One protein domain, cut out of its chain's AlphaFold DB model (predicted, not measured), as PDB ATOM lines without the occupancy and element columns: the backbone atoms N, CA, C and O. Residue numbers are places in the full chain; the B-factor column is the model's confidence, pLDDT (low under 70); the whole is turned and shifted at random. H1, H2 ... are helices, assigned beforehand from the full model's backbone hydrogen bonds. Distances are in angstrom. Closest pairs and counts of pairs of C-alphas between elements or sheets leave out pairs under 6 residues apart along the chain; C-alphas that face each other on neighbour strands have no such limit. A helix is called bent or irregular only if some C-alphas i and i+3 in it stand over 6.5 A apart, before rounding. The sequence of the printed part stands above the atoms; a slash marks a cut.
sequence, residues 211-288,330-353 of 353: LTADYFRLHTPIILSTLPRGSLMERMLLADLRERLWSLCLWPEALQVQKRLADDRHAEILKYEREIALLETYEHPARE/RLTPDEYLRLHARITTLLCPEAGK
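What this domain is: This is residues 211 to 288 and 330 to 353 of the 353 residues of an uncharacterized protein of Porphyromonas sp. HMSC065F10 (UniProt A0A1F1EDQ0). Three helices, H1, H2 and H3, run up and down side by side as a small bundle, their centres making a triangle; H5 packs steeply on H3, and H6 packs on H5 beyond the bundle. Short H4 packs on H3, and short H7 makes a corner at the end of H6. The printed part has 102 residues with seven named helices, H1 to H7 in chain order, and no named strand: all helix. It is compact, with a radius of gyration of the C-alphas of 13.6 A, and spans 41 by 32 by 26 A.

How they stand to each other: H2, residues 232 to 247, forms a helical hairpin with H3, residues 251 to 260, the hub: they touch at Leu 245 and Ala 254, C-alphas 5.6 A apart, at a shallow tilt of 20 degrees, opposite ways. H1, residues 213 to 226, only just touches H3, with 3 pairs of C-alphas within 8 A, the closest Thr 220 and Glu 253 at 6.8 A. H1 is close to H2 but not clearly touching, the closest C-alphas, Phe 216 and Leu 245, being 7.3 A apart. H4, residues 266 to 270, touches H3, the closest C-alphas being Gln 258 and His 266 at 6.0 A. H5, residues 273 to 283, touches H3 at a steep tilt of 51 degrees, closest at C-alphas 252 and 280, 5.6 A. H6, residues 333 to 347, touches H5 at a steep tilt of 40 degrees, closest at C-alphas 279 and 336, 6.6 A. H7, residues 349 to 352, touches H6 only at the corner, with residues 344 to 345 of H6 alone; C-alphas 345 and 352 are closest, 5.7 A. Each O i to N i+4 pair is within hydrogen-bond range in H2 and H6; the figures are 8 of 10 in H1, 5 of 6 in H3, 6 of 7 in H5 and 0 of 1 in H4, which has 0 of 2 O i to N i+3 pairs in range, while H7 is too short for an i+4 pair.

Where its parts are: H2 is 23.1 A long, H6 21.0 A and H1 20.4 A. H1 begins at C-alpha 213 (159.470, 234.857, 79.638) and is only just irregular, C-alphas 218 and 221 being 6.9 A apart. H6 ends at C-alpha 347 (151.783, 230.905, 94.801).

The domain as a whole: The C-alphas of Leu 232 and Asp 334 are the two farthest apart, 41.3 A. Residues 289 to 329 are not printed, and C-alphas 288 and 330 are 10.9 A apart across the cut; the links printed whole are tight. Mean pLDDT of the printed part is 78.5; it is under 70 in residues 262, 264 to 269, 285 to 288, 330 to 331 and 349 to 353.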
ATOM      1  N   LEU A 211     161.602 242.562  79.980       84.75
ATOM      2  CA  LEU A 211     162.188 241.265  79.668       84.75
ATOM      3  C   LEU A 211     161.094 240.194  79.642       84.75
ATOM      4  O   LEU A 211     160.288 240.085  80.574       84.75
ATOM      5  N   THR A 212     161.080 239.405  78.569       87.81
ATOM      6  CA  THR A 212     160.062 238.386  78.297       87.81
ATOM      7  C   THR A 212     160.328 237.083  79.048       87.81
ATOM      8  O   THR A 212     161.431 236.826  79.530       87.81
ATOM      9  N   ALA A 213     159.322 236.207  79.098       87.31
ATOM     10  CA  ALA A 213     159.470 234.857  79.638       87.31
ATOM     11  C   ALA A 213     160.611 234.065  78.964       87.31
ATOM     12  O   ALA A 213     161.375 233.383  79.646       87.31
ATOM     13  N   ASP A 214     160.766 234.201  77.646       88.69
ATOM     14  CA  ASP A 214     161.804 233.509  76.872       88.69
ATOM     15  C   ASP A 214     163.219 233.936  77.273       88.69
ATOM     16  O   ASP A 214     164.114 233.093  77.360       88.69
ATOM     17  N   TYR A 215     163.413 235.224  77.583       89.81
ATOM     18  CA  TYR A 215     164.681 235.720  78.114       89.81
ATOM     19  C   TYR A 215     165.046 234.972  79.401       89.81
ATOM     20  O   TYR A 215     166.129 234.399  79.511       89.81
ATOM     21  N   PHE A 216     164.123 234.894  80.362       90.69
ATOM     22  CA  PHE A 216     164.403 234.238  81.640       90.69
ATOM     23  C   PHE A 216     164.597 232.725  81.512       90.69
ATOM     24  O   PHE A 216     165.485 232.183  82.176       90.69
ATOM     25  N   ARG A 217     163.847 232.052  80.631       88.62
ATOM     26  CA  ARG A 217     164.040 230.623  80.319       88.62
ATOM     27  C   ARG A 217     165.451 230.343  79.792       88.62
ATOM     28  O   ARG A 217     166.073 229.354  80.175       88.62
ATOM     29  N   LEU A 218     165.979 231.230  78.943       87.56
ATOM     30  CA  LEU A 218     167.316 231.092  78.363       87.56
ATOM     31  C   LEU A 218     168.434 231.451  79.356       87.56
ATOM     32  O   LEU A 218     169.430 230.733  79.453       87.56
ATOM     33  N   HIS A 219     168.280 232.554  80.092       87.75
ATOM     34  CA  HIS A 219     169.358 233.126  80.901       87.75
ATOM     35  C   HIS A 219     169.450 232.545  82.319       87.75
ATOM     36  O   HIS A 219     170.551 232.486  82.866       87.75
ATOM     37  N   THR A 220     168.354 232.046  82.909       89.88
ATOM     38  CA  THR A 220     168.371 231.502  84.284       89.88
ATOM     39  C   THR A 220     169.413 230.388  84.471       89.88
ATOM     40  O   THR A 220     170.229 230.498  85.390       89.88
ATOM     41  N   PRO A 221     169.506 229.358  83.605       85.81
ATOM     42  CA  PRO A 221     170.532 228.319  83.749       85.81
ATOM     43  C   PRO A 221     171.967 228.856  83.622       85.81
ATOM     44  O   PRO A 221     172.876 228.378  84.306       85.81
ATOM     45  N   ILE A 222     172.182 229.872  82.779       85.94
ATOM     46  CA  ILE A 222     173.493 230.499  82.556       85.94
ATOM     47  C   ILE A 222     173.919 231.270  83.809       85.94
ATOM     48  O   ILE A 222     175.020 231.063  84.326       85.94
ATOM     49  N   ILE A 223     173.018 232.084  84.358       87.56
ATOM     50  CA  ILE A 223     173.221 232.803  85.619       87.56
ATOM     51  C   ILE A 223     173.539 231.806  86.738       87.56
ATOM     52  O   ILE A 223     174.541 231.947  87.438       87.56
ATOM     53  N   LEU A 224     172.748 230.738  86.874       86.31
ATOM     54  CA  LEU A 224     173.000 229.716  87.886       86.31
ATOM     55  C   LEU A 224     174.372 229.052  87.685       86.31
ATOM     56  O   LEU A 224     175.129 228.925  88.642       86.31
ATOM     57  N   SER A 225     174.771 228.678  86.474       83.69
ATOM     58  CA  SER A 225     176.076 228.022  86.277       83.69
ATOM     59  C   SER A 225     177.292 228.917  86.579       83.69
ATOM     60  O   SER A 225     178.361 228.396  86.891       83.69
ATOM     61  N   THR A 226     177.132 230.243  86.543       81.94
ATOM     62  CA  THR A 226     178.223 231.218  86.732       81.94
ATOM     63  C   THR A 226     178.287 231.832  88.133       81.94
ATOM     64  O   THR A 226     179.306 232.420  88.500       81.94
ATOM     65  N   LEU A 227     177.234 231.688  88.942       83.19
ATOM     66  CA  LEU A 227     177.160 232.285  90.274       83.19
ATOM     67  C   LEU A 227     178.086 231.599  91.301       83.19
ATOM     68  O   LEU A 227     177.974 230.382  91.500       83.19
ATOM     69  N   PRO A 228     178.927 232.356  92.033       78.94
ATOM     70  CA  PRO A 228     179.748 231.811  93.109       78.94
ATOM     71  C   PRO A 228     178.894 231.468  94.339       78.94
ATOM     72  O   PRO A 228     178.259 232.343  94.930       78.94
ATOM     73  N   ARG A 229     178.911 230.188  94.737       80.56
ATOM     74  CA  ARG A 229     178.133 229.676  95.877       80.56
ATOM     75  C   ARG A 229     178.531 230.318  97.207       80.56
ATOM     76  O   ARG A 229     179.714 230.490  97.485       80.56
ATOM     77  N   GLY A 230     177.540 230.620  98.039       76.00
ATOM     78  CA  GLY A 230     177.680 231.229  99.360       76.00
ATOM     79  C   GLY A 230     178.027 232.719  99.340       76.00
ATOM     80  O   GLY A 230     178.281 233.288 100.400       76.00
ATOM     81  N   SER A 231     178.065 233.357  98.167       81.19
ATOM     82  CA  SER A 231     178.421 234.772  98.049       81.19
ATOM     83  C   SER A 231     177.229 235.705  98.287       81.19
ATOM     84  O   SER A 231     176.076 235.344  98.046       81.19
ATOM     85  N   LEU A 232     177.511 236.945  98.694       83.94
ATOM     86  CA  LEU A 232     176.526 238.025  98.770       83.94
ATOM     87  C   LEU A 232     175.848 238.263  97.409       83.94
ATOM     88  O   LEU A 232     174.632 238.424  97.349       83.94
ATOM     89  N   MET A 233     176.628 238.215  96.320       87.44
ATOM     90  CA  MET A 233     176.121 238.305  94.946       87.44
ATOM     91  C   MET A 233     175.059 237.242  94.675       87.44
ATOM     92  O   MET A 233     173.984 237.571  94.189       87.44
ATOM     93  N   GLU A 234     175.358 235.978  94.984       87.19
ATOM     94  CA  GLU A 234     174.421 234.877  94.766       87.19
ATOM     95  C   GLU A 234     173.124 235.115  95.533       87.19
ATOM     96  O   GLU A 234     172.060 235.090  94.925       87.19
ATOM     97  N   ARG A 235     173.192 235.409  96.836       86.81
ATOM     98  CA  ARG A 235     171.982 235.620  97.648       86.81
ATOM     99  C   ARG A 235     171.098 236.730  97.080       86.81
ATOM    100  O   ARG A 235     169.892 236.545  96.943       86.81
ATOM    101  N   MET A 236     171.696 237.863  96.725       88.75
ATOM    102  CA  MET A 236     170.952 239.019  96.235       88.75
ATOM    103  C   MET A 236     170.400 238.821  94.824       88.75
ATOM    104  O   MET A 236     169.231 239.119  94.587       88.75
ATOM    105  N   LEU A 237     171.213 238.299  93.902       91.38
ATOM    106  CA  LEU A 237     170.777 238.057  92.531       91.38
ATOM    107  C   LEU A 237     169.674 237.002  92.514       91.38
ATOM    108  O   LEU A 237     168.646 237.222  91.884       91.38
ATOM    109  N   LEU A 238     169.836 235.890  93.241       90.69
ATOM    110  CA  LEU A 238     168.798 234.859  93.321       90.69
ATOM    111  C   LEU A 238     167.496 235.400  93.920       90.69
ATOM    112  O   LEU A 238     166.428 235.007  93.459       90.69
ATOM    113  N   ALA A 239     167.567 236.306  94.902       88.56
ATOM    114  CA  ALA A 239     166.378 236.954  95.443       88.56
ATOM    115  C   ALA A 239     165.649 237.786  94.371       88.56
ATOM    116  O   ALA A 239     164.450 237.602  94.184       88.56
ATOM    117  N   ASP A 240     166.363 238.632  93.621       90.56
ATOM    118  CA  ASP A 240     165.766 239.438  92.542       90.56
ATOM    119  C   ASP A 240     165.231 238.586  91.390       90.56
ATOM    120  O   ASP A 240     164.117 238.797  90.905       90.56
ATOM    121  N   LEU A 241     166.012 237.584  90.982       91.31
ATOM    122  CA  LEU A 241     165.645 236.654  89.924       91.31
ATOM    123  C   LEU A 241     164.395 235.877  90.300       91.31
ATOM    124  O   LEU A 241     163.498 235.739  89.473       91.31
ATOM    125  N   ARG A 242     164.281 235.433  91.553       88.81
ATOM    126  CA  ARG A 242     163.060 234.789  92.032       88.81
ATOM    127  C   ARG A 242     161.853 235.709  91.895       88.81
ATOM    128  O   ARG A 242     160.860 235.268  91.324       88.81
ATOM    129  N   GLU A 243     161.912 236.945  92.397       87.38
ATOM    130  CA  GLU A 243     160.759 237.859  92.318       87.38
ATOM    131  C   GLU A 243     160.318 238.063  90.863       87.38
ATOM    132  O   GLU A 243     159.121 238.049  90.560       87.38
ATOM    133  N   ARG A 244     161.275 238.166  89.934       88.88
ATOM    134  CA  ARG A 244     160.960 238.320  88.515       88.88
ATOM    135  C   ARG A 244     160.360 237.052  87.904       88.88
ATOM    136  O   ARG A 244     159.337 237.143  87.228       88.88
ATOM    137  N   LEU A 245     160.919 235.877  88.191       89.94
ATOM    138  CA  LEU A 245     160.373 234.590  87.738       89.94
ATOM    139  C   LEU A 245     158.960 234.340  88.283       89.94
ATOM    140  O   LEU A 245     158.102 233.848  87.552       89.94
ATOM    141  N   TRP A 246     158.697 234.729  89.533       87.25
ATOM    142  CA  TRP A 246     157.371 234.643  90.152       87.25
ATOM    143  C   TRP A 246     156.374 235.567  89.458       87.25
ATOM    144  O   TRP A 246     155.289 235.122  89.098       87.25
ATOM    145  N   SER A 247     156.760 236.818  89.181       86.25
ATOM    146  CA  SER A 247     155.896 237.765  88.459       86.25
ATOM    147  C   SER A 247     155.505 237.277  87.058       86.25
ATOM    148  O   SER A 247     154.421 237.589  86.574       86.25
ATOM    149  N   LEU A 248     156.363 236.468  86.429       88.25
ATOM    150  CA  LEU A 248     156.133 235.864  85.117       88.25
ATOM    151  C   LEU A 248     155.539 234.449  85.191       88.25
ATOM    152  O   LEU A 248     155.333 233.824  84.152       88.25
ATOM    153  N   CYS A 249     155.264 233.933  86.394       88.75
ATOM    154  CA  CYS A 249     154.740 232.583  86.625       88.75
ATOM    155  C   CYS A 249     155.595 231.473  85.972       88.75
ATOM    156  O   CYS A 249     155.072 230.471  85.472       88.75
ATOM    157  N   LEU A 250     156.920 231.661  85.966       89.50
ATOM    158  CA  LEU A 250     157.914 230.704  85.471       89.50
ATOM    159  C   LEU A 250     158.305 229.732  86.587       89.50
ATOM    160  O   LEU A 250     159.371 229.831  87.198       89.50
ATOM    161  N   TRP A 251     157.379 228.829  86.910       87.00
ATOM    162  CA  TRP A 251     157.487 227.942  88.069       87.00
ATOM    163  C   TRP A 251     158.686 226.981  88.029       87.00
ATOM    164  O   TRP A 251     159.336 226.847  89.072       87.00
ATOM    165  N   PRO A 252     159.030 226.340  86.891       87.12
ATOM    166  CA  PRO A 252     160.211 225.477  86.811       87.12
ATOM    167  C   PRO A 252     161.511 226.217  87.150       87.12
ATOM    168  O   PRO A 252     162.263 225.792  88.031       87.12
ATOM    169  N   GLU A 253     161.757 227.367  86.523       90.31
ATOM    170  CA  GLU A 253     162.936 228.200  86.773       90.31
ATOM    171  C   GLU A 253     162.946 228.742  88.206       90.31
ATOM    172  O   GLU A 253     163.981 228.719  88.877       90.31
ATOM    173  N   ALA A 254     161.790 229.188  88.709       88.19
ATOM    174  CA  ALA A 254     161.654 229.698  90.070       88.19
ATOM    175  C   ALA A 254     162.022 228.637  91.115       88.19
ATOM    176  O   ALA A 254     162.698 228.945  92.099       88.19
ATOM    177  N   LEU A 255     161.626 227.380  90.894       84.06
ATOM    178  CA  LEU A 255     161.994 226.260  91.753       84.06
ATOM    179  C   LEU A 255     163.506 225.983  91.710       84.06
ATOM    180  O   LEU A 255     164.102 225.729  92.758       84.06
ATOM    181  N   GLN A 256     164.146 226.059  90.537       86.25
ATOM    182  CA  GLN A 256     165.603 225.897  90.416       86.25
ATOM    183  C   GLN A 256     166.364 226.971  91.204       86.25
ATOM    184  O   GLN A 256     167.308 226.653  91.931       86.25
ATOM    185  N   VAL A 257     165.924 228.228  91.105       88.06
ATOM    186  CA  VAL A 257     166.468 229.351  91.883       88.06
ATOM    187  C   VAL A 257     166.234 229.135  93.379       88.06
ATOM    188  O   VAL A 257     167.174 229.242  94.168       88.06
ATOM    189  N   GLN A 258     165.019 228.746  93.783       82.81
ATOM    190  CA  GLN A 258     164.684 228.561  95.194       82.81
ATOM    191  C   GLN A 258     165.458 227.410  95.845       82.81
ATOM    192  O   GLN A 258     165.879 227.538  96.991       82.81
ATOM    193  N   LYS A 259     165.720 226.305  95.135       80.75
ATOM    194  CA  LYS A 259     166.556 225.205  95.657       80.75
ATOM    195  C   LYS A 259     167.950 225.669  96.081       80.75
ATOM    196  O   LYS A 259     168.598 225.011  96.892       80.75
ATOM    197  N   ARG A 260     168.412 226.793  95.532       80.94
ATOM    198  CA  ARG A 260     169.720 227.381  95.804       80.94
ATOM    199  C   ARG A 260     169.672 228.559  96.787       80.94
ATOM    200  O   ARG A 260     170.704 228.898  97.360       80.94
ATOM    201  N   LEU A 261     168.493 229.140  97.013       78.81
ATOM    202  CA  LEU A 261     168.242 230.217  97.970       78.81
ATOM    203  C   LEU A 261     167.497 229.665  99.198       78.81
ATOM    204  O   LEU A 261     166.310 229.347  99.132       78.81
ATOM    205  N   ALA A 262     168.192 229.546 100.328       68.44
ATOM    206  CA  ALA A 262     167.590 229.133 101.594       68.44
ATOM    207  C   ALA A 262     167.053 230.363 102.347       68.44
ATOM    208  O   ALA A 262     167.812 231.044 103.032       68.44
ATOM    209  N   ASP A 263     165.766 230.669 102.194       70.25
ATOM    210  CA  ASP A 263     165.072 231.743 102.919       70.25
ATOM    211  C   ASP A 263     163.667 231.312 103.375       70.25
ATOM    212  O   ASP A 263     163.237 230.202 103.094       70.25
ATOM    213  N   ASP A 264     162.919 232.142 104.099       64.81
ATOM    214  CA  ASP A 264     161.627 231.707 104.665       64.81
ATOM    215  C   ASP A 264     160.572 231.374 103.588       64.81
ATOM    216  O   ASP A 264     159.727 230.494 103.779       64.81
ATOM    217  N   ARG A 265     160.668 232.005 102.406       63.19
ATOM    218  CA  ARG A 265     159.842 231.698 101.219       63.19
ATOM    219  C   ARG A 265     160.193 230.347 100.578       63.19
ATOM    220  O   ARG A 265     159.390 229.793  99.826       63.19
ATOM    221  N   HIS A 266     161.343 229.767 100.924       59.00
ATOM    222  CA  HIS A 266     161.808 228.452 100.472       59.00
ATOM    223  C   HIS A 266     160.808 227.331 100.749       59.00
ATOM    224  O   HIS A 266     160.644 226.432  99.925       59.00
ATOM    225  N   ALA A 267     160.088 227.394 101.870       64.00
ATOM    226  CA  ALA A 267     159.145 226.347 102.249       64.00
ATOM    227  C   ALA A 267     157.837 226.361 101.434       64.00
ATOM    228  O   ALA A 267     157.126 225.356 101.425       64.00
ATOM    229  N   GLU A 268     157.478 227.467 100.776       67.88
ATOM    230  CA  GLU A 268     156.181 227.600 100.099       67.88
ATOM    231  C   GLU A 268     156.177 226.948  98.716       67.88
ATOM    232  O   GLU A 268     155.313 226.120  98.435       67.88
ATOM    233  N   ILE A 269     157.174 227.244  97.879       68.38
ATOM    234  CA  ILE A 269     157.274 226.671  96.527       68.38
ATOM    235  C   ILE A 269     157.701 225.196  96.544       68.38
ATOM    236  O   ILE A 269     157.227 224.414  95.722       68.38
ATOM    237  N   LEU A 270     158.520 224.768  97.520       70.75
ATOM    238  CA  LEU A 270     158.925 223.361  97.654       70.75
ATOM    239  C   LEU A 270     157.753 222.421  97.969       70.75
ATOM    240  O   LEU A 270     157.803 221.249  97.599       70.75
ATOM    241  N   LYS A 271     156.662 222.913  98.580       75.38
ATOM    242  CA  LYS A 271     155.436 222.111  98.774       75.38
ATOM    243  C   LYS A 271     154.848 221.611  97.456       75.38
ATOM    244  O   LYS A 271     154.189 220.577  97.459       75.38
ATOM    245  N   TYR A 272     155.101 222.332  96.365       79.56
ATOM    246  CA  TYR A 272     154.598 222.038  95.027       79.56
ATOM    247  C   TYR A 272     155.698 221.545  94.081       79.56
ATOM    248  O   TYR A 272     155.521 221.560  92.866       79.56
ATOM    249  N   GLU A 273     156.844 221.098  94.610       80.38
ATOM    250  CA  GLU A 273     157.979 220.625  93.807       80.38
ATOM    251  C   GLU A 273     157.569 219.544  92.795       80.38
ATOM    252  O   GLU A 273     158.022 219.553  91.653       80.38
ATOM    253  N   ARG A 274     156.680 218.626  93.194       72.88
ATOM    254  CA  ARG A 274     156.213 217.529  92.332       72.88
ATOM    255  C   ARG A 274     155.343 218.034  91.188       72.88
ATOM    256  O   ARG A 274     155.481 217.573  90.059       72.88
ATOM    257  N   GLU A 275     154.440 218.959  91.476       78.56
ATOM    258  CA  GLU A 275     153.556 219.562  90.488       78.56
ATOM    259  C   GLU A 275     154.329 220.463  89.518       78.56
ATOM    260  O   GLU A 275     154.053 220.445  88.323       78.56
ATOM    261  N   ILE A 276     155.339 221.184  90.004       79.06
ATOM    262  CA  ILE A 276     156.232 221.988  89.165       79.06
ATOM    263  C   ILE A 276     157.102 221.090  88.275       79.06
ATOM    264  O   ILE A 276     157.267 221.392  87.096       79.06
ATOM    265  N   ALA A 277     157.587 219.951  88.781       75.62
ATOM    266  CA  ALA A 277     158.318 218.980  87.963       75.62
ATOM    267  C   ALA A 277     157.466 218.434  86.798       75.62
ATOM    268  O   ALA A 277     157.988 218.205  85.711       75.62
ATOM    269  N   LEU A 278     156.149 218.271  86.988       71.62
ATOM    270  CA  LEU A 278     155.226 217.888  85.910       71.62
ATOM    271  C   LEU A 278     155.027 218.995  84.862       71.62
ATOM    272  O   LEU A 278     154.816 218.687  83.690       71.62
ATOM    273  N   LEU A 279     155.077 220.270  85.261       78.88
ATOM    274  CA  LEU A 279     155.100 221.376  84.300       78.88
ATOM    275  C   LEU A 279     156.408 221.364  83.500       78.88
ATOM    276  O   LEU A 279     156.377 221.461  82.275       78.88
ATOM    277  N   GLU A 280     157.544 221.161  84.173       81.25
ATOM    278  CA  GLU A 280     158.861 221.131  83.528       81.25
ATOM    279  C   GLU A 280     158.964 220.030  82.460       81.25
ATOM    280  O   GLU A 280     159.488 220.282  81.375       81.25
ATOM    281  N   THR A 281     158.423 218.830  82.707       72.31
ATOM    282  CA  THR A 281     158.450 217.749  81.704       72.31
ATOM    283  C   THR A 281     157.624 218.059  80.460       72.31
ATOM    284  O   THR A 281     157.985 217.621  79.365       72.31
ATOM    285  N   TYR A 282     156.540 218.828  80.596       75.19
ATOM    286  CA  TYR A 282     155.754 219.299  79.457       75.19
ATOM    287  C   TYR A 282     156.498 220.384  78.662       75.19
ATOM    288  O   TYR A 282     156.505 220.356  77.432       75.19
ATOM    289  N   GLU A 283     157.146 221.323  79.353       75.19
ATOM    290  CA  GLU A 283     157.847 222.461  78.742       75.19
ATOM    291  C   GLU A 283     159.197 222.076  78.109       75.19
ATOM    292  O   GLU A 283     159.622 222.672  77.116       75.19
ATOM    293  N   HIS A 284     159.868 221.055  78.647       70.81
ATOM    294  CA  HIS A 284     161.195 220.615  78.215       70.81
ATOM    295  C   HIS A 284     161.269 219.097  77.969       70.81
ATOM    296  O   HIS A 284     162.048 218.394  78.622       70.81
ATOM    297  N   PRO A 285     160.559 218.567  76.956       58.41
ATOM    298  CA  PRO A 285     160.501 217.127  76.689       58.41
ATOM    299  C   PRO A 285     161.853 216.506  76.288       58.41
ATOM    300  O   PRO A 285     162.016 215.290  76.349       58.41
ATOM    301  N   ALA A 286     162.844 217.315  75.889       52.03
ATOM    302  CA  ALA A 286     164.192 216.850  75.551       52.03
ATOM    303  C   ALA A 286     165.090 216.582  76.780       52.03
ATOM    304  O   ALA A 286     166.051 215.821  76.672       52.03
ATOM    305  N   ARG A 287     164.790 217.163  77.957       50.59
ATOM    306  CA  ARG A 287     165.561 216.907  79.192       50.59
ATOM    307  C   ARG A 287     165.334 215.491  79.737       50.59
ATOM    308  O   ARG A 287     166.283 214.890  80.229       50.59
ATOM    309  N   GLU A 288     164.147 214.914  79.513       44.41
ATOM    310  CA  GLU A 288     163.847 213.491  79.770       44.41
ATOM    311  C   GLU A 288     164.841 212.553  79.063       44.41
ATOM    312  O   GLU A 288     165.276 211.551  79.632       44.41
ATOM    313  N   ARG A 330     153.057 212.234  80.592       62.09
ATOM    314  CA  ARG A 330     152.982 213.507  79.869       62.09
ATOM    315  C   ARG A 330     151.620 214.149  80.094       62.09
ATOM    316  O   ARG A 330     150.594 213.486  79.942       62.09
ATOM    317  N   LEU A 331     151.628 215.427  80.459       68.31
ATOM    318  CA  LEU A 331     150.411 216.224  80.547       68.31
ATOM    319  C   LEU A 331     149.849 216.464  79.143       68.31
ATOM    320  O   LEU A 331     150.588 216.711  78.190       68.31
ATOM    321  N   THR A 332     148.528 216.414  79.019       74.94
ATOM    322  CA  THR A 332     147.829 217.013  77.875       74.94
ATOM    323  C   THR A 332     147.860 218.546  77.975       74.94
ATOM    324  O   THR A 332     148.018 219.073  79.081       74.94
ATOM    325  N   PRO A 333     147.656 219.289  76.869       77.44
ATOM    326  CA  PRO A 333     147.623 220.755  76.908       77.44
ATOM    327  C   PRO A 333     146.635 221.322  77.943       77.44
ATOM    328  O   PRO A 333     146.978 222.228  78.700       77.44
ATOM    329  N   ASP A 334     145.439 220.738  78.055       74.44
ATOM    330  CA  ASP A 334     144.425 221.169  79.027       74.44
ATOM    331  C   ASP A 334     144.820 220.859  80.477       74.44
ATOM    332  O   ASP A 334     144.515 221.616  81.399       74.44
ATOM    333  N   GLU A 335     145.473 219.720  80.717       70.88
ATOM    334  CA  GLU A 335     145.994 219.375  82.042       70.88
ATOM    335  C   GLU A 335     147.143 220.293  82.452       70.88
ATOM    336  O   GLU A 335     147.174 220.718  83.605       70.88
ATOM    337  N   TYR A 336     148.025 220.646  81.512       80.69
ATOM    338  CA  TYR A 336     149.080 221.633  81.722       80.69
ATOM    339  C   TYR A 336     148.493 222.994  82.111       80.69
ATOM    340  O   TYR A 336     148.834 223.516  83.168       80.69
ATOM    341  N   LEU A 337     147.542 223.526  81.332       82.69
ATOM    342  CA  LEU A 337     146.921 224.824  81.620       82.69
ATOM    343  C   LEU A 337     146.213 224.840  82.981       82.69
ATOM    344  O   LEU A 337     146.356 225.794  83.744       82.69
ATOM    345  N   ARG A 338     145.487 223.768  83.326       81.56
ATOM    346  CA  ARG A 338     144.824 223.648  84.635       81.56
ATOM    347  C   ARG A 338     145.821 223.577  85.787       81.56
ATOM    348  O   ARG A 338     145.586 224.193  86.826       81.56
ATOM    349  N   LEU A 339     146.902 222.816  85.628       77.81
ATOM    350  CA  LEU A 339     147.928 222.677  86.658       77.81
ATOM    351  C   LEU A 339     148.696 223.989  86.850       77.81
ATOM    352  O   LEU A 339     148.864 224.427  87.987       77.81
ATOM    353  N   HIS A 340     149.082 224.639  85.751       84.31
ATOM    354  CA  HIS A 340     149.764 225.932  85.754       84.31
ATOM    355  C   HIS A 340     148.902 227.016  86.411       84.31
ATOM    356  O   HIS A 340     149.360 227.672  87.344       84.31
ATOM    357  N   ALA A 341     147.623 227.130  86.037       84.19
ATOM    358  CA  ALA A 341     146.692 228.078  86.656       84.19
ATOM    359  C   ALA A 341     146.492 227.805  88.156       84.19
ATOM    360  O   ALA A 341     146.464 228.735  88.966       84.19
ATOM    361  N   ARG A 342     146.400 226.530  88.553       83.31
ATOM    362  CA  ARG A 342     146.272 226.137  89.963       83.31
ATOM    363  C   ARG A 342     147.504 226.532  90.776       83.31
ATOM    364  O   ARG A 342     147.338 227.130  91.833       83.31
ATOM    365  N   ILE A 343     148.708 226.209  90.302       83.06
ATOM    366  CA  ILE A 343     149.961 226.596  90.973       83.06
ATOM    367  C   ILE A 343     150.057 228.119  91.055       83.06
ATOM    368  O   ILE A 343     150.323 228.654  92.126       83.06
ATOM    369  N   THR A 344     149.741 228.812  89.960       85.12
ATOM    370  CA  THR A 344     149.758 230.275  89.902       85.12
ATOM    371  C   THR A 344     148.821 230.900  90.927       85.12
ATOM    372  O   THR A 344     149.223 231.796  91.654       85.12
ATOM    373  N   THR A 345     147.605 230.374  91.070       84.62
ATOM    374  CA  THR A 345     146.641 230.865  92.068       84.62
ATOM    375  C   THR A 345     147.132 230.642  93.504       84.62
ATOM    376  O   THR A 345     146.853 231.448  94.388       84.62
ATOM    377  N   LEU A 346     147.851 229.542  93.751       81.19
ATOM    378  CA  LEU A 346     148.348 229.175  95.080       81.19
ATOM    379  C   LEU A 346     149.597 229.967  95.490       81.19
ATOM    380  O   LEU A 346     149.727 230.306  96.662       81.19
ATOM    381  N   LEU A 347     150.499 230.244  94.545       76.94
ATOM    382  CA  LEU A 347     151.783 230.905  94.801       76.94
ATOM    383  C   LEU A 347     151.764 232.416  94.509       76.94
ATOM    384  O   LEU A 347     152.535 233.162  95.103       76.94
ATOM    385  N   CYS A 348     150.854 232.883  93.653       74.75
ATOM    386  CA  CYS A 348     150.638 234.293  93.323       74.75
ATOM    387  C   CYS A 348     149.133 234.635  93.351       74.75
ATOM    388  O   CYS A 348     148.524 234.858  92.303       74.75
ATOM    389  N   PRO A 349     148.504 234.730  94.539       59.31
ATOM    390  CA  PRO A 349     147.065 234.991  94.660       59.31
ATOM    391  C   PRO A 349     146.623 236.347  94.079       59.31
ATOM    392  O   PRO A 349     145.446 236.529  93.771       59.31
ATOM    393  N   GLU A 350     147.548 237.293  93.893       57.12
ATOM    394  CA  GLU A 350     147.278 238.586  93.248       57.12
ATOM    395  C   GLU A 350     147.224 238.513  91.713       57.12
ATOM    396  O   GLU A 350     146.601 239.371  91.098       57.12
ATOM    397  N   ALA A 351     147.795 237.474  91.091       50.56
ATOM    398  CA  ALA A 351     147.748 237.261  89.639       50.56
ATOM    399  C   ALA A 351     146.429 236.614  89.161       50.56
ATOM    400  O   ALA A 351     146.201 236.481  87.962       50.56
ATOM    401  N   GLY A 352     145.569 236.189  90.095       40.81
ATOM    402  CA  GLY A 352     144.286 235.530  89.826       40.81
ATOM    403  C   GLY A 352     143.055 236.442  89.890       40.81
ATOM    404  O   GLY A 352     141.946 235.917  89.993       40.81
ATOM    405  N   LYS A 353     143.231 237.770  89.896       36.56
ATOM    406  CA  LYS A 353     142.135 238.756  89.897       36.56
ATOM    407  C   LYS A 353     141.965 239.450  88.558       36.56
ATOM    408  O   LYS A 353     142.991 239.870  87.985       36.56
TER     409      LYS A 353